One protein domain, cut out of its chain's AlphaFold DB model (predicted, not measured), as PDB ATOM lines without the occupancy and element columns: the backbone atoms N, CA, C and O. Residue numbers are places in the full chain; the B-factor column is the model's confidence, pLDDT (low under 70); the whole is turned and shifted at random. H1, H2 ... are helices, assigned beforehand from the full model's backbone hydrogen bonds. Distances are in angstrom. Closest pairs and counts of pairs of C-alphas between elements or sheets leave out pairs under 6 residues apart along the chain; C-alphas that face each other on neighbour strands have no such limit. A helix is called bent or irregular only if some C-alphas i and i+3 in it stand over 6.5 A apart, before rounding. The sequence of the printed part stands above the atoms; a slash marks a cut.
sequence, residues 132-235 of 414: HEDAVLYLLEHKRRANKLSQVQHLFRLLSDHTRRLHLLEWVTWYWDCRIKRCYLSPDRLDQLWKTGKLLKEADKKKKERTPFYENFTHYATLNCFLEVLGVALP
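Overview. This is residues 132 to 235 of the 414 residues of an uncharacterized protein of Ascobolus immersus RN42 (UniProt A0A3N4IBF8). One helix, H6, runs through the middle, with the long H3 beside it; the hairpin of H1 and H2 packs on its last part through H2, and short H5 folds against its first part, while short H4 is set crosswise. The printed part has 104 residues with six named helices, H1 to H6 in order, and no named strand: all helix. It is compact, with a radius of gyration of the C-alphas of 13.4 A and spans of 38 by 27 by 25 A.

Along the chain. H1, residues 132 to 145, begins at C-alpha 132 (200.410, 279.979, 288.954) and measures 20.3 A. H2 is residues 149 to 157. H3, residues 161 to 180, measures 27.1 A and is irregular: C-alphas 174 and 177 are 7.0 A apart. H4 is residues 187 to 195 and H5 residues 199 to 207. H6, residues 212 to 229, measures 26.6 A and ends at C-alpha 229 (206.433, 262.561, 285.965).

Arrangement. H6 is the hub. H3 touches it at a shallow tilt of 22 degrees, opposite ways; the closest C-alphas, of Ile 180 and Asn 216, are 6.1 A apart. Residues 221 to 229 of H6 touch H2, closest at the C-alphas of Gln 153 and Cys 225, 5.2 A. H1 and H2 form a hairpin, closest at the C-alphas of Leu 140 and Val 152, 5.6 A. H5 and H6 form another, through residues 213 to 218 of H6, closest at the C-alphas of Ala 203 and Tyr 214, 5.4 A. H4 only just touches H6, through residues 217 to 221, with 3 pairs of C-alphas within 8 A, the closest those of Trp 194 and Ala 221, 7.6 A. H4 and H5 only just touch, only at the corner, with 3 such pairs, the closest the C-alphas of Leu 193 and Leu 199, 4.6 A. In H1, H2, H4 and H5 every O i to N i+4 pair is within hydrogen-bond range; in H3 13 of 16 are, in H6 13 of 14.

Size, cuts and confidence. The C-alphas farthest apart, of His 132 and Tyr 184, are 39.4 A apart. The printed part has no cut and no long link. Mean pLDDT of the printed part is 70.1; 49 residues are under 70, among them 174 to 188 and 206 to 217.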
ATOM      1  N   HIS A 132     201.121 281.198 289.355       62.66
ATOM      2  CA  HIS A 132     200.410 279.979 288.954       62.66
ATOM      3  C   HIS A 132     201.018 278.739 289.637       62.66
ATOM      4  O   HIS A 132     200.284 277.851 290.066       62.66
ATOM      5  N   GLU A 133     202.341 278.726 289.812       64.50
ATOM      6  CA  GLU A 133     203.038 277.690 290.563       64.50
ATOM      7  C   GLU A 133     202.605 277.644 292.031       64.50
ATOM      8  O   GLU A 133     202.177 276.584 292.459       64.50
ATOM      9  N   ASP A 134     202.566 278.752 292.778       59.38
ATOM     10  CA  ASP A 134     202.103 278.768 294.182       59.38
ATOM     11  C   ASP A 134     200.710 278.143 294.361       59.38
ATOM     12  O   ASP A 134     200.454 277.420 295.330       59.38
ATOM     13  N   ALA A 135     199.802 278.396 293.412       59.25
ATOM     14  CA  ALA A 135     198.474 277.793 293.411       59.25
ATOM     15  C   ALA A 135     198.539 276.276 293.160       59.25
ATOM     16  O   ALA A 135     197.897 275.504 293.881       59.25
ATOM     17  N   VAL A 136     199.339 275.837 292.182       65.31
ATOM     18  CA  VAL A 136     199.581 274.411 291.912       65.31
ATOM     19  C   VAL A 136     200.228 273.729 293.120       65.31
ATOM     20  O   VAL A 136     199.813 272.630 293.474       65.31
ATOM     21  N   LEU A 137     201.169 274.376 293.808       66.81
ATOM     22  CA  LEU A 137     201.855 273.844 294.989       66.81
ATOM     23  C   LEU A 137     200.933 273.676 296.183       66.81
ATOM     24  O   LEU A 137     200.928 272.633 296.840       66.81
ATOM     25  N   TYR A 138     200.097 274.676 296.438       62.62
ATOM     26  CA  TYR A 138     199.072 274.574 297.463       62.62
ATOM     27  C   TYR A 138     198.108 273.410 297.181       62.62
ATOM     28  O   TYR A 138     197.792 272.617 298.075       62.62
ATOM     29  N   LEU A 139     197.665 273.274 295.927       61.31
ATOM     30  CA  LEU A 139     196.799 272.177 295.505       61.31
ATOM     31  C   LEU A 139     197.493 270.824 295.619       61.31
ATOM     32  O   LEU A 139     196.881 269.870 296.097       61.31
ATOM     33  N   LEU A 140     198.759 270.745 295.216       71.88
ATOM     34  CA  LEU A 140     199.579 269.546 295.301       71.88
ATOM     35  C   LEU A 140     199.649 269.061 296.750       71.88
ATOM     36  O   LEU A 140     199.299 267.917 297.033       71.88
ATOM     37  N   GLU A 141     199.988 269.956 297.681       68.12
ATOM     38  CA  GLU A 141     200.048 269.676 299.117       68.12
ATOM     39  C   GLU A 141     198.688 269.223 299.673       68.12
ATOM     40  O   GLU A 141     198.595 268.271 300.455       68.12
ATOM     41  N   HIS A 142     197.603 269.864 299.240       65.44
ATOM     42  CA  HIS A 142     196.257 269.513 299.674       65.44
ATOM     43  C   HIS A 142     195.812 268.131 299.164       65.44
ATOM     44  O   HIS A 142     195.352 267.288 299.941       65.44
ATOM     45  N   LYS A 143     195.968 267.863 297.861       66.44
ATOM     46  CA  LYS A 143     195.598 266.578 297.244       66.44
ATOM     47  C   LYS A 143     196.473 265.435 297.743       66.44
ATOM     48  O   LYS A 143     195.974 264.323 297.927       66.44
ATOM     49  N   ARG A 144     197.733 265.726 298.061       72.69
ATOM     50  CA  ARG A 144     198.648 264.812 298.742       72.69
ATOM     51  C   ARG A 144     198.139 264.419 300.125       72.69
ATOM     52  O   ARG A 144     198.025 263.229 300.402       72.69
ATOM     53  N   ARG A 145     197.760 265.380 300.978       66.31
ATOM     54  CA  ARG A 145     197.161 265.086 302.301       66.31
ATOM     55  C   ARG A 145     195.867 264.277 302.193       66.31
ATOM     56  O   ARG A 145     195.575 263.463 303.064       66.31
ATOM     57  N   ALA A 146     195.116 264.467 301.111       64.81
ATOM     58  CA  ALA A 146     193.921 263.687 300.800       64.81
ATOM     59  C   ALA A 146     194.211 262.310 300.155       64.81
ATOM     60  O   ALA A 146     193.265 261.578 299.860       64.81
ATOM     61  N   ASN A 147     195.484 261.953 299.935       68.44
ATOM     62  CA  ASN A 147     195.945 260.738 299.256       68.44
ATOM     63  C   ASN A 147     195.307 260.528 297.863       68.44
ATOM     64  O   ASN A 147     194.896 259.428 297.492       68.44
ATOM     65  N   LYS A 148     195.164 261.608 297.085       70.75
ATOM     66  CA  LYS A 148     194.611 261.582 295.721       70.75
ATOM     67  C   LYS A 148     195.740 261.506 294.686       70.75
ATOM     68  O   LYS A 148     195.974 262.466 293.960       70.75
ATOM     69  N   LEU A 149     196.436 260.367 294.631       76.50
ATOM     70  CA  LEU A 149     197.682 260.182 293.866       76.50
ATOM     71  C   LEU A 149     197.586 260.555 292.377       76.50
ATOM     72  O   LEU A 149     198.469 261.236 291.869       76.50
ATOM     73  N   SER A 150     196.494 260.206 291.688       73.19
ATOM     74  CA  SER A 150     196.297 260.595 290.279       73.19
ATOM     75  C   SER A 150     196.264 262.115 290.084       73.19
ATOM     76  O   SER A 150     196.778 262.638 289.099       73.19
ATOM     77  N   GLN A 151     195.708 262.842 291.056       72.88
ATOM     78  CA  GLN A 151     195.659 264.304 291.045       72.88
ATOM     79  C   GLN A 151     197.011 264.905 291.429       72.88
ATOM     80  O   GLN A 151     197.397 265.922 290.869       72.88
ATOM     81  N   VAL A 152     197.743 264.268 292.349       80.50
ATOM     82  CA  VAL A 152     199.118 264.650 292.711       80.50
ATOM     83  C   VAL A 152     200.028 264.564 291.488       80.50
ATOM     84  O   VAL A 152     200.725 265.526 291.187       80.50
ATOM     85  N   GLN A 153     199.971 263.454 290.749       81.50
ATOM     86  CA  GLN A 153     200.751 263.265 289.528       81.50
ATOM     87  C   GLN A 153     200.422 264.335 288.477       81.50
ATOM     88  O   GLN A 153     201.325 264.943 287.909       81.50
ATOM     89  N   HIS A 154     199.132 264.597 288.248       74.25
ATOM     90  CA  HIS A 154     198.677 265.625 287.309       74.25
ATOM     91  C   HIS A 154     199.138 267.029 287.708       74.25
ATOM     92  O   HIS A 154     199.746 267.721 286.902       74.25
ATOM     93  N   LEU A 155     198.927 267.428 288.964       75.19
ATOM     94  CA  LEU A 155     199.333 268.743 289.468       75.19
ATOM     95  C   LEU A 155     200.849 268.929 289.415       75.19
ATOM     96  O   LEU A 155     201.318 269.993 289.026       75.19
ATOM     97  N   PHE A 156     201.620 267.892 289.742       84.75
ATOM     98  CA  PHE A 156     203.074 267.961 289.669       84.75
ATOM     99  C   PHE A 156     203.564 268.203 288.232       84.75
ATOM    100  O   PHE A 156     204.496 268.980 288.047       84.75
ATOM    101  N   ARG A 157     202.897 267.650 287.202       83.12
ATOM    102  CA  ARG A 157     203.210 267.927 285.779       83.12
ATOM    103  C   ARG A 157     203.022 269.390 285.375       83.12
ATOM    104  O   ARG A 157     203.614 269.810 284.388       83.12
ATOM    105  N   LEU A 158     202.196 270.150 286.096       77.12
ATOM    106  CA  LEU A 158     201.895 271.549 285.771       77.12
ATOM    107  C   LEU A 158     202.955 272.533 286.283       77.12
ATOM    108  O   LEU A 158     202.875 273.725 285.983       77.12
ATOM    109  N   LEU A 159     203.925 272.052 287.061       78.69
ATOM    110  CA  LEU A 159     205.030 272.845 287.584       78.69
ATOM    111  C   LEU A 159     206.177 272.932 286.574       78.69
ATOM    112  O   LEU A 159     206.451 271.976 285.836       78.69
ATOM    113  N   SER A 160     206.900 274.056 286.583       79.38
ATOM    114  CA  SER A 160     208.147 274.165 285.828       79.38
ATOM    115  C   SER A 160     209.156 273.103 286.263       79.38
ATOM    116  O   SER A 160     209.078 272.522 287.347       79.38
ATOM    117  N   ASP A 161     210.123 272.829 285.390       80.12
ATOM    118  CA  ASP A 161     211.146 271.817 285.653       80.12
ATOM    119  C   ASP A 161     211.965 272.141 286.915       80.12
ATOM    120  O   ASP A 161     212.225 271.260 287.733       80.12
ATOM    121  N   HIS A 162     212.279 273.423 287.129       79.19
ATOM    122  CA  HIS A 162     212.964 273.899 288.329       79.19
ATOM    123  C   HIS A 162     212.143 273.637 289.602       79.19
ATOM    124  O   HIS A 162     212.641 273.013 290.540       79.19
ATOM    125  N   THR A 163     210.867 274.033 289.611       80.25
ATOM    126  CA  THR A 163     209.977 273.879 290.771       80.25
ATOM    127  C   THR A 163     209.677 272.407 291.075       80.25
ATOM    128  O   THR A 163     209.625 272.014 292.242       80.25
ATOM    129  N   ARG A 164     209.569 271.549 290.047       84.81
ATOM    130  CA  ARG A 164     209.464 270.089 290.228       84.81
ATOM    131  C   ARG A 164     210.682 269.511 290.942       84.81
ATOM    132  O   ARG A 164     210.520 268.767 291.908       84.81
ATOM    133  N   ARG A 165     211.892 269.851 290.487       81.75
ATOM    134  CA  ARG A 165     213.146 269.352 291.077       81.75
ATOM    135  C   ARG A 165     213.327 269.837 292.513       81.75
ATOM    136  O   ARG A 165     213.663 269.031 293.377       81.75
ATOM    137  N   LEU A 166     213.040 271.111 292.785       79.50
ATOM    138  CA  LEU A 166     213.103 271.668 294.138       79.50
ATOM    139  C   LEU A 166     212.159 270.932 295.093       79.50
ATOM    140  O   LEU A 166     212.582 270.502 296.163       79.50
ATOM    141  N   HIS A 167     210.907 270.700 294.698       81.75
ATOM    142  CA  HIS A 167     209.998 269.947 295.557       81.75
ATOM    143  C   HIS A 167     210.343 268.478 295.697       81.75
ATOM    144  O   HIS A 167     210.115 267.920 296.766       81.75
ATOM    145  N   LEU A 168     210.908 267.845 294.670       84.06
ATOM    146  CA  LEU A 168     211.445 266.498 294.820       84.06
ATOM    147  C   LEU A 168     212.559 266.474 295.880       84.06
ATOM    148  O   LEU A 168     212.541 265.607 296.751       84.06
ATOM    149  N   LEU A 169     213.478 267.446 295.858       80.00
ATOM    150  CA  LEU A 169     214.550 267.585 296.851       80.00
ATOM    151  C   LEU A 169     214.008 267.810 298.270       80.00
ATOM    152  O   LEU A 169     214.388 267.097 299.203       80.00
ATOM    153  N   GLU A 170     213.083 268.756 298.443       80.06
ATOM    154  CA  GLU A 170     212.420 268.991 299.730       80.06
ATOM    155  C   GLU A 170     211.700 267.741 300.230       80.06
ATOM    156  O   GLU A 170     211.754 267.413 301.413       80.06
ATOM    157  N   TRP A 171     211.051 267.012 299.325       80.31
ATOM    158  CA  TRP A 171     210.308 265.811 299.659       80.31
ATOM    159  C   TRP A 171     211.213 264.682 300.152       80.31
ATOM    160  O   TRP A 171     210.940 264.088 301.198       80.31
ATOM    161  N   VAL A 172     212.299 264.408 299.423       77.94
ATOM    162  CA  VAL A 172     213.283 263.382 299.786       77.94
ATOM    163  C   VAL A 172     213.899 263.691 301.151       77.94
ATOM    164  O   VAL A 172     213.978 262.809 301.999       77.94
ATOM    165  N   THR A 173     214.262 264.944 301.409       73.19
ATOM    166  CA  THR A 173     214.960 265.329 302.647       73.19
ATOM    167  C   THR A 173     214.058 265.423 303.873       73.19
ATOM    168  O   THR A 173     214.415 264.949 304.948       73.19
ATOM    169  N   TRP A 174     212.845 265.964 303.742       67.62
ATOM    170  CA  TRP A 174     211.960 266.123 304.900       67.62
ATOM    171  C   TRP A 174     211.242 264.842 305.309       67.62
ATOM    172  O   TRP A 174     210.988 264.627 306.499       67.62
ATOM    173  N   TYR A 175     210.860 264.007 304.343       63.22
ATOM    174  CA  TYR A 175     209.886 262.947 304.594       63.22
ATOM    175  C   TYR A 175     210.470 261.541 304.590       63.22
ATOM    176  O   TYR A 175     209.880 260.659 305.219       63.22
ATOM    177  N   TRP A 176     211.615 261.326 303.940       61.69
ATOM    178  CA  TRP A 176     212.197 259.993 303.835       61.69
ATOM    179  C   TRP A 176     212.795 259.534 305.172       61.69
ATOM    180  O   TRP A 176     212.367 258.510 305.708       61.69
ATOM    181  N   ASP A 177     213.670 260.327 305.799       52.28
ATOM    182  CA  ASP A 177     214.339 259.896 307.038       52.28
ATOM    183  C   ASP A 177     213.472 260.055 308.303       52.28
ATOM    184  O   ASP A 177     213.484 259.195 309.189       52.28
ATOM    185  N   CYS A 178     212.626 261.092 308.368       46.56
ATOM    186  CA  CYS A 178     211.783 261.364 309.541       46.56
ATOM    187  C   CYS A 178     210.717 260.286 309.812       46.56
ATOM    188  O   CYS A 178     210.226 260.186 310.942       46.56
ATOM    189  N   ARG A 179     210.306 259.504 308.803       50.62
ATOM    190  CA  ARG A 179     209.153 258.591 308.930       50.62
ATOM    191  C   ARG A 179     209.439 257.140 308.540       50.62
ATOM    192  O   ARG A 179     208.883 256.247 309.189       50.62
ATOM    193  N   ILE A 180     210.375 256.864 307.623       48.50
ATOM    194  CA  ILE A 180     210.715 255.477 307.246       48.50
ATOM    195  C   ILE A 180     211.559 254.768 308.314       48.50
ATOM    196  O   ILE A 180     211.370 253.570 308.505       48.50
ATOM    197  N   LYS A 181     212.360 255.470 309.134       46.31
ATOM    198  CA  LYS A 181     213.041 254.857 310.302       46.31
ATOM    199  C   LYS A 181     212.076 254.227 311.325       46.31
ATOM    200  O   LYS A 181     212.503 253.454 312.176       46.31
ATOM    201  N   ARG A 182     210.775 254.540 311.257       48.44
ATOM    202  CA  ARG A 182     209.710 253.914 312.072       48.44
ATOM    203  C   ARG A 182     208.927 252.827 311.326       48.44
ATOM    204  O   ARG A 182     207.943 252.311 311.854       48.44
ATOM    205  N   CYS A 183     209.319 252.507 310.096       49.38
ATOM    206  CA  CYS A 183     208.696 251.484 309.272       49.38
ATOM    207  C   CYS A 183     209.362 250.125 309.518       49.38
ATOM    208  O   CYS A 183     210.579 250.002 309.476       49.38
ATOM    209  N   TYR A 184     208.548 249.087 309.711       53.12
ATOM    210  CA  TYR A 184     209.005 247.696 309.840       53.12
ATOM    211  C   TYR A 184     209.196 246.994 308.480       53.12
ATOM    212  O   TYR A 184     209.369 245.779 308.432       53.12
ATOM    213  N   LEU A 185     209.093 247.726 307.364       56.66
ATOM    214  CA  LEU A 185     209.208 247.175 306.013       56.66
ATOM    215  C   LEU A 185     210.494 247.659 305.355       56.66
ATOM    216  O   LEU A 185     210.772 248.858 305.356       56.66
ATOM    217  N   SER A 186     211.238 246.728 304.758       62.91
ATOM    218  CA  SER A 186     212.382 247.065 303.917       62.91
ATOM    219  C   SER A 186     211.924 247.798 302.642       62.91
ATOM    220  O   SER A 186     210.814 247.544 302.156       62.91
ATOM    221  N   PRO A 187     212.769 248.673 302.065       63.78
ATOM    222  CA  PRO A 187     212.505 249.325 300.780       63.78
ATOM    223  C   PRO A 187     212.105 248.349 299.661       63.78
ATOM    224  O   PRO A 187     211.171 248.633 298.914       63.78
ATOM    225  N   ASP A 188     212.720 247.163 299.611       65.94
ATOM    226  CA  ASP A 188     212.421 246.125 298.610       65.94
ATOM    227  C   ASP A 188     210.972 245.633 298.689       65.94
ATOM    228  O   ASP A 188     210.309 245.393 297.678       65.94
ATOM    229  N   ARG A 189     210.442 245.510 299.911       70.12
ATOM    230  CA  ARG A 189     209.056 245.092 300.119       70.12
ATOM    231  C   ARG A 189     208.076 246.189 299.712       70.12
ATOM    232  O   ARG A 189     207.026 245.871 299.159       70.12
ATOM    233  N   LEU A 190     208.407 247.461 299.950       69.50
ATOM    234  CA  LEU A 190     207.597 248.591 299.473       69.50
ATOM    235  C   LEU A 190     207.540 248.623 297.942       69.50
ATOM    236  O   LEU A 190     206.459 248.795 297.381       69.50
ATOM    237  N   ASP A 191     208.664 248.374 297.274       67.31
ATOM    238  CA  ASP A 191     208.702 248.279 295.816       67.31
ATOM    239  C   ASP A 191     207.841 247.127 295.281       67.31
ATOM    240  O   ASP A 191     206.975 247.319 294.426       67.31
ATOM    241  N   GLN A 192     208.011 245.923 295.830       76.81
ATOM    242  CA  GLN A 192     207.228 244.763 295.407       76.81
ATOM    243  C   GLN A 192     205.718 245.030 295.514       76.81
ATOM    244  O   GLN A 192     204.926 244.661 294.639       76.81
ATOM    245  N   LEU A 193     205.299 245.703 296.585       74.50
ATOM    246  CA  LEU A 193     203.909 246.083 296.797       74.50
ATOM    247  C   LEU A 193     203.433 247.141 295.798       74.50
ATOM    248  O   LEU A 193     202.285 247.068 295.351       74.50
ATOM    249  N   TRP A 194     204.285 248.099 295.430       71.62
ATOM    250  CA  TRP A 194     203.987 249.094 294.398       71.62
ATOM    251  C   TRP A 194     203.807 248.439 293.032       71.62
ATOM    252  O   TRP A 194     202.739 248.566 292.433       71.62
ATOM    253  N   LYS A 195     204.790 247.642 292.599       76.50
ATOM    254  CA  LYS A 195     204.775 246.924 291.313       76.50
ATOM    255  C   LYS A 195     203.572 246.003 291.157       76.50
ATOM    256  O   LYS A 195     203.020 245.870 290.072       76.50
ATOM    257  N   THR A 196     203.133 245.377 292.246       78.69
ATOM    258  CA  THR A 196     201.959 244.489 292.231       78.69
ATOM    259  C   THR A 196     200.625 245.228 292.383       78.69
ATOM    260  O   THR A 196     199.578 244.583 292.459       78.69
ATOM    261  N   GLY A 197     200.633 246.564 292.483       74.75
ATOM    262  CA  GLY A 197     199.442 247.379 292.748       74.75
ATOM    263  C   GLY A 197     198.794 247.105 294.114       74.75
ATOM    264  O   GLY A 197     197.660 247.514 294.371       74.75
ATOM    265  N   LYS A 198     199.487 246.382 295.003       78.88
ATOM    266  CA  LYS A 198     198.994 245.983 296.329       78.88
ATOM    267  C   LYS A 198     199.285 247.028 297.399       78.88
ATOM    268  O   LYS A 198     198.602 247.017 298.420       78.88
ATOM    269  N   LEU A 199     200.211 247.957 297.146       70.56
ATOM    270  CA  LEU A 199     200.620 249.002 298.090       70.56
ATOM    271  C   LEU A 199     199.424 249.790 298.632       70.56
ATOM    272  O   LEU A 199     199.268 249.931 299.840       70.56
ATOM    273  N   LEU A 200     198.541 250.254 297.743       67.56
ATOM    274  CA  LEU A 200     197.367 251.042 298.125       67.56
ATOM    275  C   LEU A 200     196.349 250.217 298.920       67.56
ATOM    276  O   LEU A 200     195.777 250.717 299.884       67.56
ATOM    277  N   LYS A 201     196.173 248.935 298.572       75.31
ATOM    278  CA  LYS A 201     195.280 248.021 299.302       75.31
ATOM    279  C   LYS A 201     195.795 247.747 300.716       75.31
ATOM    280  O   LYS A 201     195.012 247.700 301.663       75.31
ATOM    281  N   GLU A 202     197.106 247.577 300.870       71.69
ATOM    282  CA  GLU A 202     197.735 247.388 302.179       71.69
ATOM    283  C   GLU A 202     197.719 248.676 303.010       71.69
ATOM    284  O   GLU A 202     197.413 248.631 304.204       71.69
ATOM    285  N   ALA A 203     197.942 249.829 302.369       66.19
ATOM    286  CA  ALA A 203     197.788 251.134 302.992       66.19
ATOM    287  C   ALA A 203     196.352 251.333 303.497       66.19
ATOM    288  O   ALA A 203     196.165 251.641 304.668       66.19
ATOM    289  N   ASP A 204     195.320 251.076 302.691       67.56
ATOM    290  CA  ASP A 204     193.922 251.229 303.117       67.56
ATOM    291  C   ASP A 204     193.533 250.284 304.261       67.56
ATOM    292  O   ASP A 204     192.802 250.681 305.175       67.56
ATOM    293  N   LYS A 205     194.074 249.059 304.278       71.69
ATOM    294  CA  LYS A 205     193.916 248.137 305.412       71.69
ATOM    295  C   LYS A 205     194.515 248.730 306.692       71.69
ATOM    296  O   LYS A 205     193.890 248.672 307.748       71.69
ATOM    297  N   LYS A 206     195.691 249.353 306.583       67.12
ATOM    298  CA  LYS A 206     196.441 249.956 307.698       67.12
ATOM    299  C   LYS A 206     195.967 251.357 308.089       67.12
ATOM    300  O   LYS A 206     196.166 251.773 309.226       67.12
ATOM    301  N   LYS A 207     195.248 252.053 307.205       63.72
ATOM    302  CA  LYS A 207     194.615 253.357 307.450       63.72
ATOM    303  C   LYS A 207     193.669 253.320 308.647       63.72
ATOM    304  O   LYS A 207     193.630 254.265 309.431       63.72
ATOM    305  N   LYS A 208     192.937 252.210 308.805       61.44
ATOM    306  CA  LYS A 208     192.034 251.976 309.944       61.44
ATOM    307  C   LYS A 208     192.778 251.900 311.276       61.44
ATOM    308  O   LYS A 208     192.223 252.282 312.297       61.44
ATOM    309  N   GLU A 209     194.035 251.468 311.253       60.50
ATOM    310  CA  GLU A 209     194.875 251.324 312.443       60.50
ATOM    311  C   GLU A 209     195.579 252.644 312.831       60.50
ATOM    312  O   GLU A 209     196.213 252.696 313.878       60.50
ATOM    313  N   ARG A 210     195.482 253.716 312.011       55.00
ATOM    314  CA  ARG A 210     196.159 255.026 312.203       55.00
ATOM    315  C   ARG A 210     197.641 254.908 312.593       55.00
ATOM    316  O   ARG A 210     198.177 255.728 313.335       55.00
ATOM    317  N   THR A 211     198.312 253.879 312.097       57.25
ATOM    318  CA  THR A 211     199.710 253.621 312.432       57.25
ATOM    319  C   THR A 211     200.640 254.522 311.603       57.25
ATOM    320  O   THR A 211     200.308 254.846 310.459       57.25
ATOM    321  N   PRO A 212     201.846 254.866 312.112       55.50
ATOM    322  CA  PRO A 212     202.911 255.542 311.341       55.50
ATOM    323  C   PRO A 212     203.218 254.854 309.997       55.50
ATOM    324  O   PRO A 212     203.699 255.454 309.041       55.50
ATOM    325  N   PHE A 213     202.873 253.573 309.927       59.81
ATOM    326  CA  PHE A 213     202.926 252.700 308.771       59.81
ATOM    327  C   PHE A 213     202.124 253.210 307.555       59.81
ATOM    328  O   PHE A 213     202.606 253.121 306.431       59.81
ATOM    329  N   TYR A 214     200.928 253.784 307.753       59.84
ATOM    330  CA  TYR A 214     200.092 254.313 306.659       59.84
ATOM    331  C   TYR A 214     200.716 255.545 305.983       59.84
ATOM    332  O   TYR A 214     200.634 255.722 304.764       59.84
ATOM    333  N   GLU A 215     201.364 256.396 306.776       63.47
ATOM    334  CA  GLU A 215     202.002 257.610 306.273       63.47
ATOM    335  C   GLU A 215     203.161 257.252 305.335       63.47
ATOM    336  O   GLU A 215     203.263 257.817 304.248       63.47
ATOM    337  N   ASN A 216     203.952 256.233 305.679       65.94
ATOM    338  CA  ASN A 216     205.090 255.776 304.875       65.94
ATOM    339  C   ASN A 216     204.692 255.259 303.486       65.94
ATOM    340  O   ASN A 216     205.356 255.587 302.504       65.94
ATOM    341  N   PHE A 217     203.575 254.536 303.366       69.75
ATOM    342  CA  PHE A 217     203.051 254.127 302.057       69.75
ATOM    343  C   PHE A 217     202.653 255.318 301.190       69.75
ATOM    344  O   PHE A 217     202.926 255.343 299.992       69.75
ATOM    345  N   THR A 218     202.022 256.315 301.808       72.12
ATOM    346  CA  THR A 218     201.589 257.531 301.117       72.12
ATOM    347  C   THR A 218     202.798 258.331 300.629       72.12
ATOM    348  O   THR A 218     202.783 258.862 299.518       72.12
ATOM    349  N   HIS A 219     203.875 258.370 301.422       74.81
ATOM    350  CA  HIS A 219     205.136 259.005 301.041       74.81
ATOM    351  C   HIS A 219     205.835 258.289 299.884       74.81
ATOM    352  O   HIS A 219     206.224 258.953 298.925       74.81
ATOM    353  N   TYR A 220     205.926 256.956 299.940       75.56
ATOM    354  CA  TYR A 220     206.506 256.144 298.868       75.56
ATOM    355  C   TYR A 220     205.726 256.296 297.554       75.56
ATOM    356  O   TYR A 220     206.305 256.564 296.506       75.56
ATOM    357  N   ALA A 221     204.393 256.225 297.621       77.62
ATOM    358  CA  ALA A 221     203.532 256.409 296.458       77.62
ATOM    359  C   ALA A 221     203.631 257.825 295.866       77.62
ATOM    360  O   ALA A 221     203.669 257.983 294.651       77.62
ATOM    361  N   THR A 222     203.712 258.855 296.716       81.62
ATOM    362  CA  THR A 222     203.903 260.245 296.266       81.62
ATOM    363  C   THR A 222     205.253 260.417 295.572       81.62
ATOM    364  O   THR A 222     205.313 261.042 294.517       81.62
ATOM    365  N   LEU A 223     206.320 259.826 296.123       83.31
ATOM    366  CA  LEU A 223     207.643 259.855 295.504       83.31
ATOM    367  C   LEU A 223     207.621 259.190 294.124       83.31
ATOM    368  O   LEU A 223     208.108 259.785 293.170       83.31
ATOM    369  N   ASN A 224     206.988 258.022 293.983       81.06
ATOM    370  CA  ASN A 224     206.826 257.390 292.672       81.06
ATOM    371  C   ASN A 224     206.032 258.260 291.697       81.06
ATOM    372  O   ASN A 224     206.441 258.387 290.552       81.06
ATOM    373  N   CYS A 225     204.965 258.936 292.138       84.12
ATOM    374  CA  CYS A 225     204.271 259.892 291.274       84.12
ATOM    375  C   CYS A 225     205.199 261.015 290.787       84.12
ATOM    376  O   CYS A 225     205.108 261.406 289.626       84.12
ATOM    377  N   PHE A 226     206.081 261.537 291.646       88.19
ATOM    378  CA  PHE A 226     207.041 262.571 291.250       88.19
ATOM    379  C   PHE A 226     208.073 262.036 290.260       88.19
ATOM    380  O   PHE A 226     208.311 262.665 289.230       88.19
ATOM    381  N   LEU A 227     208.644 260.863 290.535       85.00
ATOM    382  CA  LEU A 227     209.636 260.240 289.664       85.00
ATOM    383  C   LEU A 227     209.040 259.853 288.309       85.00
ATOM    384  O   LEU A 227     209.637 260.172 287.287       85.00
ATOM    385  N   GLU A 228     207.833 259.286 288.270       83.94
ATOM    386  CA  GLU A 228     207.153 258.924 287.020       83.94
ATOM    387  C   GLU A 228     206.917 260.143 286.121       83.94
ATOM    388  O   GLU A 228     207.065 260.064 284.905       83.94
ATOM    389  N   VAL A 229     206.574 261.296 286.708       82.81
ATOM    390  CA  VAL A 229     206.433 262.561 285.965       82.81
ATOM    391  C   VAL A 229     207.762 263.035 285.380       82.81
ATOM    392  O   VAL A 229     207.771 263.717 284.359       82.81
ATOM    393  N   LEU A 230     208.873 262.671 286.013       79.88
ATOM    394  CA  LEU A 230     210.227 262.955 285.549       79.88
ATOM    395  C   LEU A 230     210.803 261.828 284.671       79.88
ATOM    396  O   LEU A 230     211.958 261.913 284.266       79.88
ATOM    397  N   GLY A 231     210.017 260.790 284.361       77.31
ATOM    398  CA  GLY A 231     210.441 259.659 283.530       77.31
ATOM    399  C   GLY A 231     211.327 258.634 284.248       77.31
ATOM    400  O   GLY A 231     212.036 257.877 283.590       77.31
ATOM    401  N   VAL A 232     211.301 258.605 285.583       76.88
ATOM    402  CA  VAL A 232     212.125 257.737 286.438       76.88
ATOM    403  C   VAL A 232     211.227 256.813 287.270       76.88
ATOM    404  O   VAL A 232     210.120 257.184 287.645       76.88
ATOM    405  N   ALA A 233     211.704 255.611 287.600       69.12
ATOM    406  CA  ALA A 233     211.027 254.694 288.519       69.12
ATOM    407  C   ALA A 233     211.983 254.209 289.621       69.12
ATOM    408  O   ALA A 233     213.141 253.893 289.348       69.12
ATOM    409  N   LEU A 234     211.486 254.094 290.855       64.69
ATOM    410  CA  LEU A 234     212.106 253.271 291.899       64.69
ATOM    411  C   LEU A 234     211.618 251.835 291.688       64.69
ATOM    412  O   LEU A 234     210.397 251.662 291.669       64.69
ATOM    413  N   PRO A 235     212.441 250.770 291.623       51.94
ATOM    414  CA  PRO A 235     213.868 250.566 291.399       51.94
ATOM    415  C   PRO A 235     214.153 249.802 290.083       51.94
ATOM    416  O   PRO A 235     213.320 249.062 289.545       51.94
TER     417      PRO A 235